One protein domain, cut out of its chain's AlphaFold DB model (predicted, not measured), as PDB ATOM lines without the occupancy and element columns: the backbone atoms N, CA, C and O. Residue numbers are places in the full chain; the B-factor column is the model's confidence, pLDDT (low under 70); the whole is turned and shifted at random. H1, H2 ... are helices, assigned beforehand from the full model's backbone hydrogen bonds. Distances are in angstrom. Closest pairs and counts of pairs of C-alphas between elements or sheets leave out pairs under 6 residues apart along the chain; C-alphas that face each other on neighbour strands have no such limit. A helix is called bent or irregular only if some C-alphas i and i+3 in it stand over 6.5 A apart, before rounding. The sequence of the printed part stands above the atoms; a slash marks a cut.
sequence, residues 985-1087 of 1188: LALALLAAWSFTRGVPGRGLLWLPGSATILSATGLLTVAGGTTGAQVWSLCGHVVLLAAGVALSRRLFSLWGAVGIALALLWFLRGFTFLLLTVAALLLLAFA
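AT A GLANCE: This is residues 985 to 1087 of the 1188 residues of an uncharacterized protein of Arthrobacter pityocampae (UniProt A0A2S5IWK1). Look for a flat zigzag of five helices: H2, H3 and H4 form an up-and-down bundle, each running against the one before it, H1 packs on residues 1000 to 1010 of H2 at one end, and residues 1076 to 1087 of H5 stick out at the other. The 103 printed residues hold five named helices, H1 to H5 in order, and no named strand; the class is all helix. The whole is loose, with a radius of gyration of the C-alphas of 16.0 A and spans of 51 by 37 by 16 A.

HOW THE PARTS SIT: Start with H1, residues 985 to 996, and H2, residues 1000 to 1024, a hairpin in which residues 1000 to 1010 alone of H2 touch H1; the closest C-alphas, of Ala 991 and Gly 1003, are 4.5 A apart. With residues 1011 to 1021 alone, H2 touches H3, residues 1027 to 1046, at a shallow tilt of 27 degrees, opposite ways; the closest C-alphas, of Gly 1018 and Ser 1033, are 5.1 A apart. H3 touches H4, residues 1050 to 1070, at 29 degrees, opposite ways; the closest C-alphas, of Leu 1041 and Gly 1056, are 4.3 A apart. H5, residues 1072 to 1087, is close to H4 but not clearly touching: the closest C-alphas, of Leu 1068 and Leu 1075, are 7.4 A apart. Every O i to N i+4 pair is within hydrogen-bond range in H1, H3 and H5, against 14 of 21 in H2 and 16 of 17 in H4.

IN THESE COORDINATES: Find C-alpha 985 at (290.366, 334.863, 331.771), where H1 begins its 16.4 A. H2 runs 37.3 A, H3 28.6 A and H4 31.5 A; H4 is irregular, with C-alphas 1067 and 1070 7.2 A apart. H5 runs 22.8 A to C-alpha 1087 at (306.537, 298.146, 341.926).

THE WHOLE: The C-alphas farthest apart, of Arg 997 and Phe 1073, are 50.8 A apart. The printed part has no cut, and its four links are tight. The model's pLDDT is under 70 at residues 998 to 1004, 1024 and 1067 to 1087.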
ATOM      1  N   LEU A 985     289.827 334.001 332.828       90.12
ATOM      2  CA  LEU A 985     290.366 334.863 331.771       90.12
ATOM      3  C   LEU A 985     291.064 336.113 332.329       90.12
ATOM      4  O   LEU A 985     292.184 336.412 331.917       90.12
ATOM      5  N   ALA A 986     290.463 336.815 333.295       89.38
ATOM      6  CA  ALA A 986     291.061 338.007 333.903       89.38
ATOM      7  C   ALA A 986     292.405 337.700 334.592       89.38
ATOM      8  O   ALA A 986     293.385 338.422 334.396       89.38
ATOM      9  N   LEU A 987     292.487 336.594 335.340       89.44
ATOM     10  CA  LEU A 987     293.728 336.159 335.987       89.44
ATOM     11  C   LEU A 987     294.774 335.657 334.978       89.44
ATOM     12  O   LEU A 987     295.964 335.923 335.159       89.44
ATOM     13  N   ALA A 988     294.359 334.995 333.892       86.31
ATOM     14  CA  ALA A 988     295.263 334.603 332.809       86.31
ATOM     15  C   ALA A 988     295.845 335.823 332.062       86.31
ATOM     16  O   ALA A 988     297.039 335.841 331.750       86.31
ATOM     17  N   LEU A 989     295.041 336.870 331.838       87.69
ATOM     18  CA  LEU A 989     295.489 338.136 331.247       87.69
ATOM     19  C   LEU A 989     296.471 338.881 332.167       87.69
ATOM     20  O   LEU A 989     297.524 339.317 331.697       87.69
ATOM     21  N   LEU A 990     296.194 338.966 333.475       87.56
ATOM     22  CA  LEU A 990     297.136 339.531 334.453       87.56
ATOM     23  C   LEU A 990     298.446 338.729 334.528       87.56
ATOM     24  O   LEU A 990     299.531 339.317 334.572       87.56
ATOM     25  N   ALA A 991     298.375 337.395 334.472       83.44
ATOM     26  CA  ALA A 991     299.559 336.547 334.392       83.44
ATOM     27  C   ALA A 991     300.388 336.870 333.132       83.44
ATOM     28  O   ALA A 991     301.569 337.206 333.256       83.44
ATOM     29  N   ALA A 992     299.777 336.870 331.943       82.19
ATOM     30  CA  ALA A 992     300.451 337.202 330.682       82.19
ATOM     31  C   ALA A 992     301.067 338.619 330.680       82.19
ATOM     32  O   ALA A 992     302.209 338.806 330.247       82.19
ATOM     33  N   TRP A 993     300.361 339.611 331.230       82.31
ATOM     34  CA  TRP A 993     300.855 340.983 331.388       82.31
ATOM     35  C   TRP A 993     302.069 341.072 332.331       82.31
ATOM     36  O   TRP A 993     303.048 341.765 332.045       82.31
ATOM     37  N   SER A 994     302.060 340.320 333.435       81.44
ATOM     38  CA  SER A 994     303.186 340.288 334.378       81.44
ATOM     39  C   SER A 994     304.432 339.576 333.821       81.44
ATOM     40  O   SER A 994     305.557 339.999 334.106       81.44
ATOM     41  N   PHE A 995     304.254 338.545 332.981       75.19
ATOM     42  CA  PHE A 995     305.361 337.869 332.294       75.19
ATOM     43  C   PHE A 995     305.953 338.730 331.170       75.19
ATOM     44  O   PHE A 995     307.172 338.865 331.100       75.19
ATOM     45  N   THR A 996     305.122 339.380 330.347       77.38
ATOM     46  CA  THR A 996     305.593 340.292 329.279       77.38
ATOM     47  C   THR A 996     306.317 341.530 329.813       77.38
ATOM     48  O   THR A 996     307.171 342.076 329.120       77.38
ATOM     49  N   ARG A 997     306.057 341.943 331.064       75.31
ATOM     50  CA  ARG A 997     306.828 342.991 331.766       75.31
ATOM     51  C   ARG A 997     308.041 342.486 332.559       75.31
ATOM     52  O   ARG A 997     308.665 343.281 333.257       75.31
ATOM     53  N   GLY A 998     308.387 341.201 332.475       64.25
ATOM     54  CA  GLY A 998     309.601 340.664 333.098       64.25
ATOM     55  C   GLY A 998     309.593 340.662 334.632       64.25
ATOM     56  O   GLY A 998     310.658 340.750 335.240       64.25
ATOM     57  N   VAL A 999     308.422 340.552 335.277       67.56
ATOM     58  CA  VAL A 999     308.289 340.501 336.749       67.56
ATOM     59  C   VAL A 999     307.879 339.082 337.193       67.56
ATOM     60  O   VAL A 999     306.737 338.858 337.611       67.56
ATOM     61  N   PRO A1000     308.784 338.080 337.112       57.59
ATOM     62  CA  PRO A1000     308.430 336.658 337.198       57.59
ATOM     63  C   PRO A1000     307.851 336.221 338.551       57.59
ATOM     64  O   PRO A1000     307.220 335.169 338.622       57.59
ATOM     65  N   GLY A1001     308.041 337.009 339.616       61.03
ATOM     66  CA  GLY A1001     307.466 336.738 340.935       61.03
ATOM     67  C   GLY A1001     305.952 336.971 341.024       61.03
ATOM     68  O   GLY A1001     305.288 336.257 341.769       61.03
ATOM     69  N   ARG A1002     305.381 337.920 340.259       61.69
ATOM     70  CA  ARG A1002     303.932 338.231 340.322       61.69
ATOM     71  C   ARG A1002     303.087 337.310 339.445       61.69
ATOM     72  O   ARG A1002     302.048 336.832 339.889       61.69
ATOM     73  N   GLY A1003     303.568 336.963 338.250       60.12
ATOM     74  CA  GLY A1003     302.893 335.985 337.383       60.12
ATOM     75  C   GLY A1003     302.768 334.595 338.009       60.12
ATOM     76  O   GLY A1003     301.861 333.838 337.670       60.12
ATOM     77  N   LEU A1004     303.630 334.285 338.983       61.59
ATOM     78  CA  LEU A1004     303.579 333.054 339.766       61.59
ATOM     79  C   LEU A1004     302.493 333.044 340.859       61.59
ATOM     80  O   LEU A1004     302.300 332.007 341.483       61.59
ATOM     81  N   LEU A1005     301.781 334.154 341.073       73.56
ATOM     82  CA  LEU A1005     300.624 334.259 341.971       73.56
ATOM     83  C   LEU A1005     299.307 334.161 341.182       73.56
ATOM     84  O   LEU A1005     298.432 333.366 341.523       73.56
ATOM     85  N   TRP A1006     299.200 334.899 340.072       81.94
ATOM     86  CA  TRP A1006     297.990 334.928 339.243       81.94
ATOM     87  C   TRP A1006     297.755 333.634 338.443       81.94
ATOM     88  O   TRP A1006     296.617 333.168 338.351       81.94
ATOM     89  N   LEU A1007     298.813 333.002 337.912       81.69
ATOM     90  CA  LEU A1007     298.668 331.796 337.085       81.69
ATOM     91  C   LEU A1007     298.161 330.568 337.879       81.69
ATOM     92  O   LEU A1007     297.205 329.946 337.409       81.69
ATOM     93  N   PRO A1008     298.661 330.245 339.095       84.00
ATOM     94  CA  PRO A1008     298.024 329.242 339.956       84.00
ATOM     95  C   PRO A1008     296.573 329.572 340.310       84.00
ATOM     96  O   PRO A1008     295.760 328.656 340.400       84.00
ATOM     97  N   GLY A1009     296.225 330.855 340.469       84.19
ATOM     98  CA  GLY A1009     294.846 331.297 340.691       84.19
ATOM     99  C   GLY A1009     293.924 330.893 339.537       84.19
ATOM    100  O   GLY A1009     292.959 330.159 339.750       84.19
ATOM    101  N   SER A1010     294.278 331.277 338.302       87.44
ATOM    102  CA  SER A1010     293.527 330.874 337.099       87.44
ATOM    103  C   SER A1010     293.425 329.350 336.947       87.44
ATOM    104  O   SER A1010     292.341 328.833 336.684       87.44
ATOM    105  N   ALA A1011     294.519 328.617 337.199       85.00
ATOM    106  CA  ALA A1011     294.546 327.158 337.130       85.00
ATOM    107  C   ALA A1011     293.663 326.497 338.201       85.00
ATOM    108  O   ALA A1011     292.984 325.519 337.914       85.00
ATOM    109  N   THR A1012     293.633 327.032 339.424       87.56
ATOM    110  CA  THR A1012     292.837 326.469 340.527       87.56
ATOM    111  C   THR A1012     291.342 326.675 340.294       87.56
ATOM    112  O   THR A1012     290.573 325.730 340.462       87.56
ATOM    113  N   ILE A1013     290.922 327.864 339.840       88.50
ATOM    114  CA  ILE A1013     289.516 328.132 339.486       88.50
ATOM    115  C   ILE A1013     289.088 327.259 338.296       88.50
ATOM    116  O   ILE A1013     288.005 326.674 338.323       88.50
ATOM    117  N   LEU A1014     289.946 327.107 337.282       89.19
ATOM    118  CA  LEU A1014     289.699 326.235 336.132       89.19
ATOM    119  C   LEU A1014     289.568 324.754 336.534       89.19
ATOM    120  O   LEU A1014     288.617 324.096 336.118       89.19
ATOM    121  N   SER A1015     290.465 324.228 337.372       86.75
ATOM    122  CA  SER A1015     290.384 322.843 337.856       86.75
ATOM    123  C   SER A1015     289.174 322.614 338.766       86.75
ATOM    124  O   SER A1015     288.525 321.575 338.663       86.75
ATOM    125  N   ALA A1016     288.827 323.572 339.631       85.81
ATOM    126  CA  ALA A1016     287.665 323.471 340.518       85.81
ATOM    127  C   ALA A1016     286.337 323.533 339.743       85.81
ATOM    128  O   ALA A1016     285.472 322.678 339.929       85.81
ATOM    129  N   THR A1017     286.187 324.491 338.821       86.56
ATOM    130  CA  THR A1017     285.007 324.563 337.937       86.56
ATOM    131  C   THR A1017     284.940 323.374 336.981       86.56
ATOM    132  O   THR A1017     283.855 322.847 336.748       86.56
ATOM    133  N   GLY A1018     286.088 322.877 336.512       81.31
ATOM    134  CA  GLY A1018     286.199 321.634 335.754       81.31
ATOM    135  C   GLY A1018     285.722 320.408 336.536       81.31
ATOM    136  O   GLY A1018     284.917 319.638 336.014       81.31
ATOM    137  N   LEU A1019     286.135 320.254 337.797       81.38
ATOM    138  CA  LEU A1019     285.656 319.185 338.682       81.38
ATOM    139  C   LEU A1019     284.153 319.297 338.972       81.38
ATOM    140  O   LEU A1019     283.472 318.277 338.999       81.38
ATOM    141  N   LEU A1020     283.597 320.505 339.101       79.06
ATOM    142  CA  LEU A1020     282.146 320.683 339.244       79.06
ATOM    143  C   LEU A1020     281.362 320.177 338.016       79.06
ATOM    144  O   LEU A1020     280.236 319.703 338.174       79.06
ATOM    145  N   THR A1021     281.955 320.157 336.812       79.81
ATOM    146  CA  THR A1021     281.282 319.571 335.632       79.81
ATOM    147  C   THR A1021     281.046 318.058 335.732       79.81
ATOM    148  O   THR A1021     280.173 317.539 335.034       79.81
ATOM    149  N   VAL A1022     281.754 317.361 336.632       71.94
ATOM    150  CA  VAL A1022     281.584 315.925 336.930       71.94
ATOM    151  C   VAL A1022     280.256 315.649 337.647       71.94
ATOM    152  O   VAL A1022     279.664 314.590 337.450       71.94
ATOM    153  N   ALA A1023     279.773 316.600 338.456       70.38
ATOM    154  CA  ALA A1023     278.558 316.452 339.260       70.38
ATOM    155  C   ALA A1023     277.259 316.776 338.495       70.38
ATOM    156  O   ALA A1023     276.189 316.342 338.914       70.38
ATOM    157  N   GLY A1024     277.339 317.518 337.384       63.47
ATOM    158  CA  GLY A1024     276.163 317.906 336.591       63.47
ATOM    159  C   GLY A1024     276.415 318.953 335.500       63.47
ATOM    160  O   GLY A1024     275.514 319.717 335.172       63.47
ATOM    161  N   GLY A1025     277.639 319.056 334.967       71.19
ATOM    162  CA  GLY A1025     277.977 320.076 333.968       71.19
ATOM    163  C   GLY A1025     277.454 319.766 332.566       71.19
ATOM    164  O   GLY A1025     277.385 318.608 332.155       71.19
ATOM    165  N   THR A1026     277.156 320.813 331.796       79.94
ATOM    166  CA  THR A1026     276.790 320.695 330.377       79.94
ATOM    167  C   THR A1026     277.985 320.262 329.520       79.94
ATOM    168  O   THR A1026     279.144 320.511 329.859       79.94
ATOM    169  N   THR A1027     277.720 319.668 328.354       77.94
ATOM    170  CA  THR A1027     278.768 319.244 327.405       77.94
ATOM    171  C   THR A1027     279.675 320.406 326.980       77.94
ATOM    172  O   THR A1027     280.885 320.230 326.865       77.94
ATOM    173  N   GLY A1028     279.120 321.615 326.824       78.25
ATOM    174  CA  GLY A1028     279.899 322.824 326.536       78.25
ATOM    175  C   GLY A1028     280.880 323.182 327.658       78.25
ATOM    176  O   GLY A1028     282.051 323.443 327.385       78.25
ATOM    177  N   ALA A1029     280.444 323.104 328.920       82.31
ATOM    178  CA  ALA A1029     281.306 323.334 330.081       82.31
ATOM    179  C   ALA A1029     282.423 322.277 330.203       82.31
ATOM    180  O   ALA A1029     283.569 322.610 330.514       82.31
ATOM    181  N   GLN A1030     282.117 321.011 329.899       81.00
ATOM    182  CA  GLN A1030     283.090 319.910 329.895       81.00
ATOM    183  C   GLN A1030     284.161 320.092 328.803       81.00
ATOM    184  O   GLN A1030     285.355 319.964 329.083       81.00
ATOM    185  N   VAL A1031     283.761 320.459 327.578       83.06
ATOM    186  CA  VAL A1031     284.695 320.757 326.475       83.06
ATOM    187  C   VAL A1031     285.546 321.992 326.785       83.06
ATOM    188  O   VAL A1031     286.760 321.960 326.576       83.06
ATOM    189  N   TRP A1032     284.950 323.054 327.337       85.44
ATOM    190  CA  TRP A1032     285.675 324.262 327.747       85.44
ATOM    191  C   TRP A1032     286.727 323.965 328.826       85.44
ATOM    192  O   TRP A1032     287.879 324.380 328.697       85.44
ATOM    193  N   SER A1033     286.368 323.167 329.839       85.56
ATOM    194  CA  SER A1033     287.296 322.682 330.870       85.56
ATOM    195  C   SER A1033     288.480 321.915 330.264       85.56
ATOM    196  O   SER A1033     289.635 322.200 330.598       85.56
ATOM    197  N   LEU A1034     288.227 320.988 329.331       83.31
ATOM    198  CA  LEU A1034     289.283 320.232 328.651       83.31
ATOM    199  C   LEU A1034     290.214 321.154 327.845       83.31
ATOM    200  O   LEU A1034     291.435 321.057 327.976       83.31
ATOM    201  N   CYS A1035     289.651 322.087 327.070       84.62
ATOM    202  CA  CYS A1035     290.424 323.076 326.314       84.62
ATOM    203  C   CYS A1035     291.294 323.943 327.236       84.62
ATOM    204  O   CYS A1035     292.476 324.147 326.955       84.62
ATOM    205  N   GLY A1036     290.754 324.386 328.375       85.81
ATOM    206  CA  GLY A1036     291.508 325.132 329.381       85.81
ATOM    207  C   GLY A1036     292.706 324.351 329.933       85.81
ATOM    208  O   GLY A1036     293.800 324.904 330.038       85.81
ATOM    209  N   HIS A1037     292.546 323.060 330.243       86.56
ATOM    210  CA  HIS A1037     293.652 322.233 330.744       86.56
ATOM    211  C   HIS A1037     294.717 321.947 329.669       86.56
ATOM    212  O   HIS A1037     295.903 321.859 329.995       86.56
ATOM    213  N   VAL A1038     294.331 321.881 328.388       85.75
ATOM    214  CA  VAL A1038     295.272 321.832 327.253       85.75
ATOM    215  C   VAL A1038     296.056 323.144 327.125       85.75
ATOM    216  O   VAL A1038     297.280 323.107 326.980       85.75
ATOM    217  N   VAL A1039     295.400 324.302 327.261       84.94
ATOM    218  CA  VAL A1039     296.076 325.614 327.287       84.94
ATOM    219  C   VAL A1039     297.013 325.736 328.497       84.94
ATOM    220  O   VAL A1039     298.140 326.207 328.347       84.94
ATOM    221  N   LEU A1040     296.611 325.246 329.675       86.00
ATOM    222  CA  LEU A1040     297.453 325.213 330.876       86.00
ATOM    223  C   LEU A1040     298.693 324.318 330.694       86.00
ATOM    224  O   LEU A1040     299.791 324.708 331.097       86.00
ATOM    225  N   LEU A1041     298.543 323.151 330.056       84.50
ATOM    226  CA  LEU A1041     299.664 322.277 329.700       84.50
ATOM    227  C   LEU A1041     300.626 322.979 328.729       84.50
ATOM    228  O   LEU A1041     301.832 323.011 328.985       84.50
ATOM    229  N   ALA A1042     300.104 323.584 327.657       82.19
ATOM    230  CA  ALA A1042     300.901 324.310 326.669       82.19
ATOM    231  C   ALA A1042     301.661 325.494 327.299       82.19
ATOM    232  O   ALA A1042     302.866 325.638 327.083       82.19
ATOM    233  N   ALA A1043     300.999 326.283 328.151       78.12
ATOM    234  CA  ALA A1043     301.627 327.363 328.909       78.12
ATOM    235  C   ALA A1043     302.693 326.840 329.890       78.12
ATOM    236  O   ALA A1043     303.773 327.419 329.995       78.12
ATOM    237  N   GLY A1044     302.438 325.719 330.574       78.56
ATOM    238  CA  GLY A1044     303.404 325.081 331.473       78.56
ATOM    239  C   GLY A1044     304.678 324.611 330.765       78.56
ATOM    240  O   GLY A1044     305.773 324.764 331.315       78.56
ATOM    241  N   VAL A1045     304.546 324.101 329.534       82.31
ATOM    242  CA  VAL A1045     305.671 323.732 328.658       82.31
ATOM    243  C   VAL A1045     306.406 324.976 328.152       82.31
ATOM    244  O   VAL A1045     307.620 325.063 328.327       82.31
ATOM    245  N   ALA A1046     305.694 325.967 327.605       79.38
ATOM    246  CA  ALA A1046     306.287 327.204 327.083       79.38
ATOM    247  C   ALA A1046     307.030 328.022 328.159       79.38
ATOM    248  O   ALA A1046     308.066 328.623 327.886       79.38
ATOM    249  N   LEU A1047     306.542 327.998 329.406       78.06
ATOM    250  CA  LEU A1047     307.188 328.624 330.566       78.06
ATOM    251  C   LEU A1047     308.258 327.729 331.226       78.06
ATOM    252  O   LEU A1047     308.837 328.132 332.235       78.06
ATOM    253  N   SER A1048     308.534 326.528 330.697       75.69
ATOM    254  CA  SER A1048     309.497 325.527 331.208       75.69
ATOM    255  C   SER A1048     309.258 325.026 332.650       75.69
ATOM    256  O   SER A1048     310.155 324.486 333.304       75.69
ATOM    257  N   ARG A1049     308.036 325.169 333.185       75.75
ATOM    258  CA  ARG A1049     307.726 324.918 334.608       75.75
ATOM    259  C   ARG A1049     307.041 323.569 334.829       75.75
ATOM    260  O   ARG A1049     305.822 323.451 334.706       75.75
ATOM    261  N   ARG A1050     307.830 322.589 335.300       74.50
ATOM    262  CA  ARG A1050     307.406 321.204 335.614       74.50
ATOM    263  C   ARG A1050     306.103 321.083 336.419       74.50
ATOM    264  O   ARG A1050     305.352 320.143 336.194       74.50
ATOM    265  N   LEU A1051     305.833 322.007 337.348       76.44
ATOM    266  CA  LEU A1051     304.600 322.009 338.149       76.44
ATOM    267  C   LEU A1051     303.346 322.199 337.284       76.44
ATOM    268  O   LEU A1051     302.406 321.423 337.412       76.44
ATOM    269  N   PHE A1052     303.345 323.173 336.370       75.31
ATOM    270  CA  PHE A1052     302.179 323.469 335.533       75.31
ATOM    271  C   PHE A1052     302.003 322.452 334.403       75.31
ATOM    272  O   PHE A1052     300.873 322.068 334.112       75.31
ATOM    273  N   SER A1053     303.097 321.930 333.835       77.50
ATOM    274  CA  SER A1053     303.001 320.808 332.893       77.50
ATOM    275  C   SER A1053     302.464 319.538 333.567       77.50
ATOM    276  O   SER A1053     301.678 318.816 332.962       77.50
ATOM    277  N   LEU A1054     302.836 319.276 334.828       80.69
ATOM    278  CA  LEU A1054     302.291 318.152 335.596       80.69
ATOM    279  C   LEU A1054     300.811 318.373 335.951       80.69
ATOM    280  O   LEU A1054     300.020 317.455 335.778       80.69
ATOM    281  N   TRP A1055     300.420 319.575 336.389       81.81
ATOM    282  CA  TRP A1055     299.017 319.911 336.675       81.81
ATOM    283  C   TRP A1055     298.126 319.783 335.433       81.81
ATOM    284  O   TRP A1055     297.091 319.125 335.502       81.81
ATOM    285  N   GLY A1056     298.542 320.342 334.291       78.25
ATOM    286  CA  GLY A1056     297.814 320.202 333.026       78.25
ATOM    287  C   GLY A1056     297.682 318.737 332.596       78.25
ATOM    288  O   GLY A1056     296.582 318.280 332.298       78.25
ATOM    289  N   ALA A1057     298.776 317.968 332.651       78.06
ATOM    290  CA  ALA A1057     298.762 316.543 332.316       78.06
ATOM    291  C   ALA A1057     297.878 315.706 333.263       78.06
ATOM    292  O   ALA A1057     297.163 314.823 332.795       78.06
ATOM    293  N   VAL A1058     297.882 315.990 334.572       80.50
ATOM    294  CA  VAL A1058     297.019 315.311 335.557       80.50
ATOM    295  C   VAL A1058     295.547 315.679 335.354       80.50
ATOM    296  O   VAL A1058     294.706 314.786 335.391       80.50
ATOM    297  N   GLY A1059     295.225 316.947 335.076       78.12
ATOM    298  CA  GLY A1059     293.855 317.375 334.765       78.12
ATOM    299  C   GLY A1059     293.304 316.701 333.504       78.12
ATOM    300  O   GLY A1059     292.205 316.149 333.528       78.12
ATOM    301  N   ILE A1060     294.105 316.646 332.433       79.25
ATOM    302  CA  ILE A1060     293.764 315.924 331.196       79.25
ATOM    303  C   ILE A1060     293.601 314.421 331.470       79.25
ATOM    304  O   ILE A1060     292.610 313.828 331.050       79.25
ATOM    305  N   ALA A1061     294.526 313.798 332.208       75.00
ATOM    306  CA  ALA A1061     294.440 312.377 332.544       75.00
ATOM    307  C   ALA A1061     293.200 312.046 333.392       75.00
ATOM    308  O   ALA A1061     292.555 311.028 333.149       75.00
ATOM    309  N   LEU A1062     292.826 312.905 334.346       74.81
ATOM    310  CA  LEU A1062     291.637 312.719 335.179       74.81
ATOM    311  C   LEU A1062     290.341 312.893 334.370       74.81
ATOM    312  O   LEU A1062     289.425 312.083 334.512       74.81
ATOM    313  N   ALA A1063     290.286 313.885 333.475       72.19
ATOM    314  CA  ALA A1063     289.165 314.072 332.554       72.19
ATOM    315  C   ALA A1063     288.991 312.865 331.613       72.19
ATOM    316  O   ALA A1063     287.876 312.376 331.432       72.19
ATOM    317  N   LEU A1064     290.092 312.324 331.075       70.50
ATOM    318  CA  LEU A1064     290.081 311.110 330.252       70.50
ATOM    319  C   LEU A1064     289.672 309.866 331.057       70.50
ATOM    320  O   LEU A1064     288.861 309.078 330.576       70.50
ATOM    321  N   LEU A1065     290.164 309.692 332.288       70.19
ATOM    322  CA  LEU A1065     289.761 308.585 333.169       70.19
ATOM    323  C   LEU A1065     288.266 308.635 333.519       70.19
ATOM    324  O   LEU A1065     287.622 307.588 333.567       70.19
ATOM    325  N   TRP A1066     287.698 309.829 333.711       70.31
ATOM    326  CA  TRP A1066     286.253 309.995 333.886       70.31
ATOM    327  C   TRP A1066     285.476 309.646 332.610       70.31
ATOM    328  O   TRP A1066     284.492 308.907 332.672       70.31
ATOM    329  N   PHE A1067     285.946 310.091 331.441       67.50
ATOM    330  CA  PHE A1067     285.349 309.736 330.147       67.50
ATOM    331  C   PHE A1067     285.387 308.215 329.882       67.50
ATOM    332  O   PHE A1067     284.470 307.647 329.293       67.50
ATOM    333  N   LEU A1068     286.413 307.526 330.397       65.75
ATOM    334  CA  LEU A1068     286.576 306.070 330.330       65.75
ATOM    335  C   LEU A1068     285.723 305.279 331.344       65.75
ATOM    336  O   LEU A1068     285.746 304.046 331.307       65.75
ATOM    337  N   ARG A1069     284.922 305.929 332.209       59.25
ATOM    338  CA  ARG A1069     284.074 305.255 333.222       59.25
ATOM    339  C   ARG A1069     283.095 304.233 332.622       59.25
ATOM    340  O   ARG A1069     282.689 303.307 333.318       59.25
ATOM    341  N   GLY A1070     282.744 304.362 331.340       58.28
ATOM    342  CA  GLY A1070     281.920 303.389 330.611       58.28
ATOM    343  C   GLY A1070     282.583 302.028 330.336       58.28
ATOM    344  O   GLY A1070     281.887 301.098 329.938       58.28
ATOM    345  N   PHE A1071     283.899 301.877 330.550       58.38
ATOM    346  CA  PHE A1071     284.677 300.709 330.110       58.38
ATOM    347  C   PHE A1071     285.476 300.056 331.260       58.38
ATOM    348  O   PHE A1071     286.709 300.051 331.280       58.38
ATOM    349  N   THR A1072     284.769 299.464 332.227       52.88
ATOM    350  CA  THR A1072     285.329 298.883 333.471       52.88
ATOM    351  C   THR A1072     286.465 297.869 333.276       52.88
ATOM    352  O   THR A1072     287.431 297.889 334.039       52.88
ATOM    353  N   PHE A1073     286.412 297.010 332.254       45.78
ATOM    354  CA  PHE A1073     287.486 296.039 331.980       45.78
ATOM    355  C   PHE A1073     288.808 296.701 331.549       45.78
ATOM    356  O   PHE A1073     289.893 296.243 331.920       45.78
ATOM    357  N   LEU A1074     288.731 297.815 330.813       54.91
ATOM    358  CA  LEU A1074     289.909 298.587 330.421       54.91
ATOM    359  C   LEU A1074     290.514 299.303 331.639       54.91
ATOM    360  O   LEU A1074     291.732 299.281 331.820       54.91
ATOM    361  N   LEU A1075     289.663 299.847 332.518       55.91
ATOM    362  CA  LEU A1075     290.073 300.497 333.768       55.91
ATOM    363  C   LEU A1075     290.886 299.553 334.675       55.91
ATOM    364  O   LEU A1075     291.951 299.935 335.161       55.91
ATOM    365  N   LEU A1076     290.429 298.307 334.851       61.34
ATOM    366  CA  LEU A1076     291.144 297.275 335.619       61.34
ATOM    367  C   LEU A1076     292.520 296.949 335.018       61.34
ATOM    368  O   LEU A1076     293.500 296.803 335.751       61.34
ATOM    369  N   THR A1077     292.612 296.887 333.687       57.34
ATOM    370  CA  THR A1077     293.873 296.618 332.977       57.34
ATOM    371  C   THR A1077     294.874 297.762 333.163       57.34
ATOM    372  O   THR A1077     296.042 297.524 333.476       57.34
ATOM    373  N   VAL A1078     294.419 299.015 333.048       59.03
ATOM    374  CA  VAL A1078     295.246 300.213 333.279       59.03
ATOM    375  C   VAL A1078     295.708 300.298 334.739       59.03
ATOM    376  O   VAL A1078     296.885 300.563 334.991       59.03
ATOM    377  N   ALA A1079     294.833 300.004 335.705       58.59
ATOM    378  CA  ALA A1079     295.186 299.979 337.126       58.59
ATOM    379  C   ALA A1079     296.257 298.918 337.450       58.59
ATOM    380  O   ALA A1079     297.222 299.208 338.162       58.59
ATOM    381  N   ALA A1080     296.141 297.712 336.883       55.94
ATOM    382  CA  ALA A1080     297.137 296.652 337.046       55.94
ATOM    383  C   ALA A1080     298.511 297.042 336.463       55.94
ATOM    384  O   ALA A1080     299.542 296.804 337.096       55.94
ATOM    385  N   LEU A1081     298.535 297.694 335.294       57.97
ATOM    386  CA  LEU A1081     299.769 298.186 334.667       57.97
ATOM    387  C   LEU A1081     300.427 299.320 335.473       57.97
ATOM    388  O   LEU A1081     301.652 299.326 335.619       57.97
ATOM    389  N   LEU A1082     299.641 300.235 336.052       56.69
ATOM    390  CA  LEU A1082     300.148 301.295 336.934       56.69
ATOM    391  C   LEU A1082     300.786 300.726 338.213       56.69
ATOM    392  O   LEU A1082     301.884 301.142 338.589       56.69
ATOM    393  N   LEU A1083     300.146 299.738 338.849       63.25
ATOM    394  CA  LEU A1083     300.698 299.047 340.022       63.25
ATOM    395  C   LEU A1083     301.997 298.292 339.690       63.25
ATOM    396  O   LEU A1083     302.962 298.358 340.457       63.25
ATOM    397  N   LEU A1084     302.053 297.629 338.530       57.75
ATOM    398  CA  LEU A1084     303.251 296.937 338.052       57.75
ATOM    399  C   LEU A1084     304.415 297.916 337.812       57.75
ATOM    400  O   LEU A1084     305.530 297.676 338.280       57.75
ATOM    401  N   ALA A1085     304.153 299.043 337.142       51.94
ATOM    402  CA  ALA A1085     305.148 300.087 336.900       51.94
ATOM    403  C   ALA A1085     305.681 300.693 338.212       51.94
ATOM    404  O   ALA A1085     306.893 300.862 338.369       51.94
ATOM    405  N   PHE A1086     304.800 300.953 339.185       55.62
ATOM    406  CA  PHE A1086     305.180 301.463 340.505       55.62
ATOM    407  C   PHE A1086     306.065 300.478 341.288       55.62
ATOM    408  O   PHE A1086     307.075 300.885 341.873       55.62
ATOM    409  N   ALA A1087     305.741 299.181 341.264       57.09
ATOM    410  CA  ALA A1087     306.537 298.146 341.926       57.09
ATOM    411  C   ALA A1087     307.957 298.034 341.334       57.09
ATOM    412  O   ALA A1087     308.940 298.010 342.080       57.09
TER     413      ALA A1087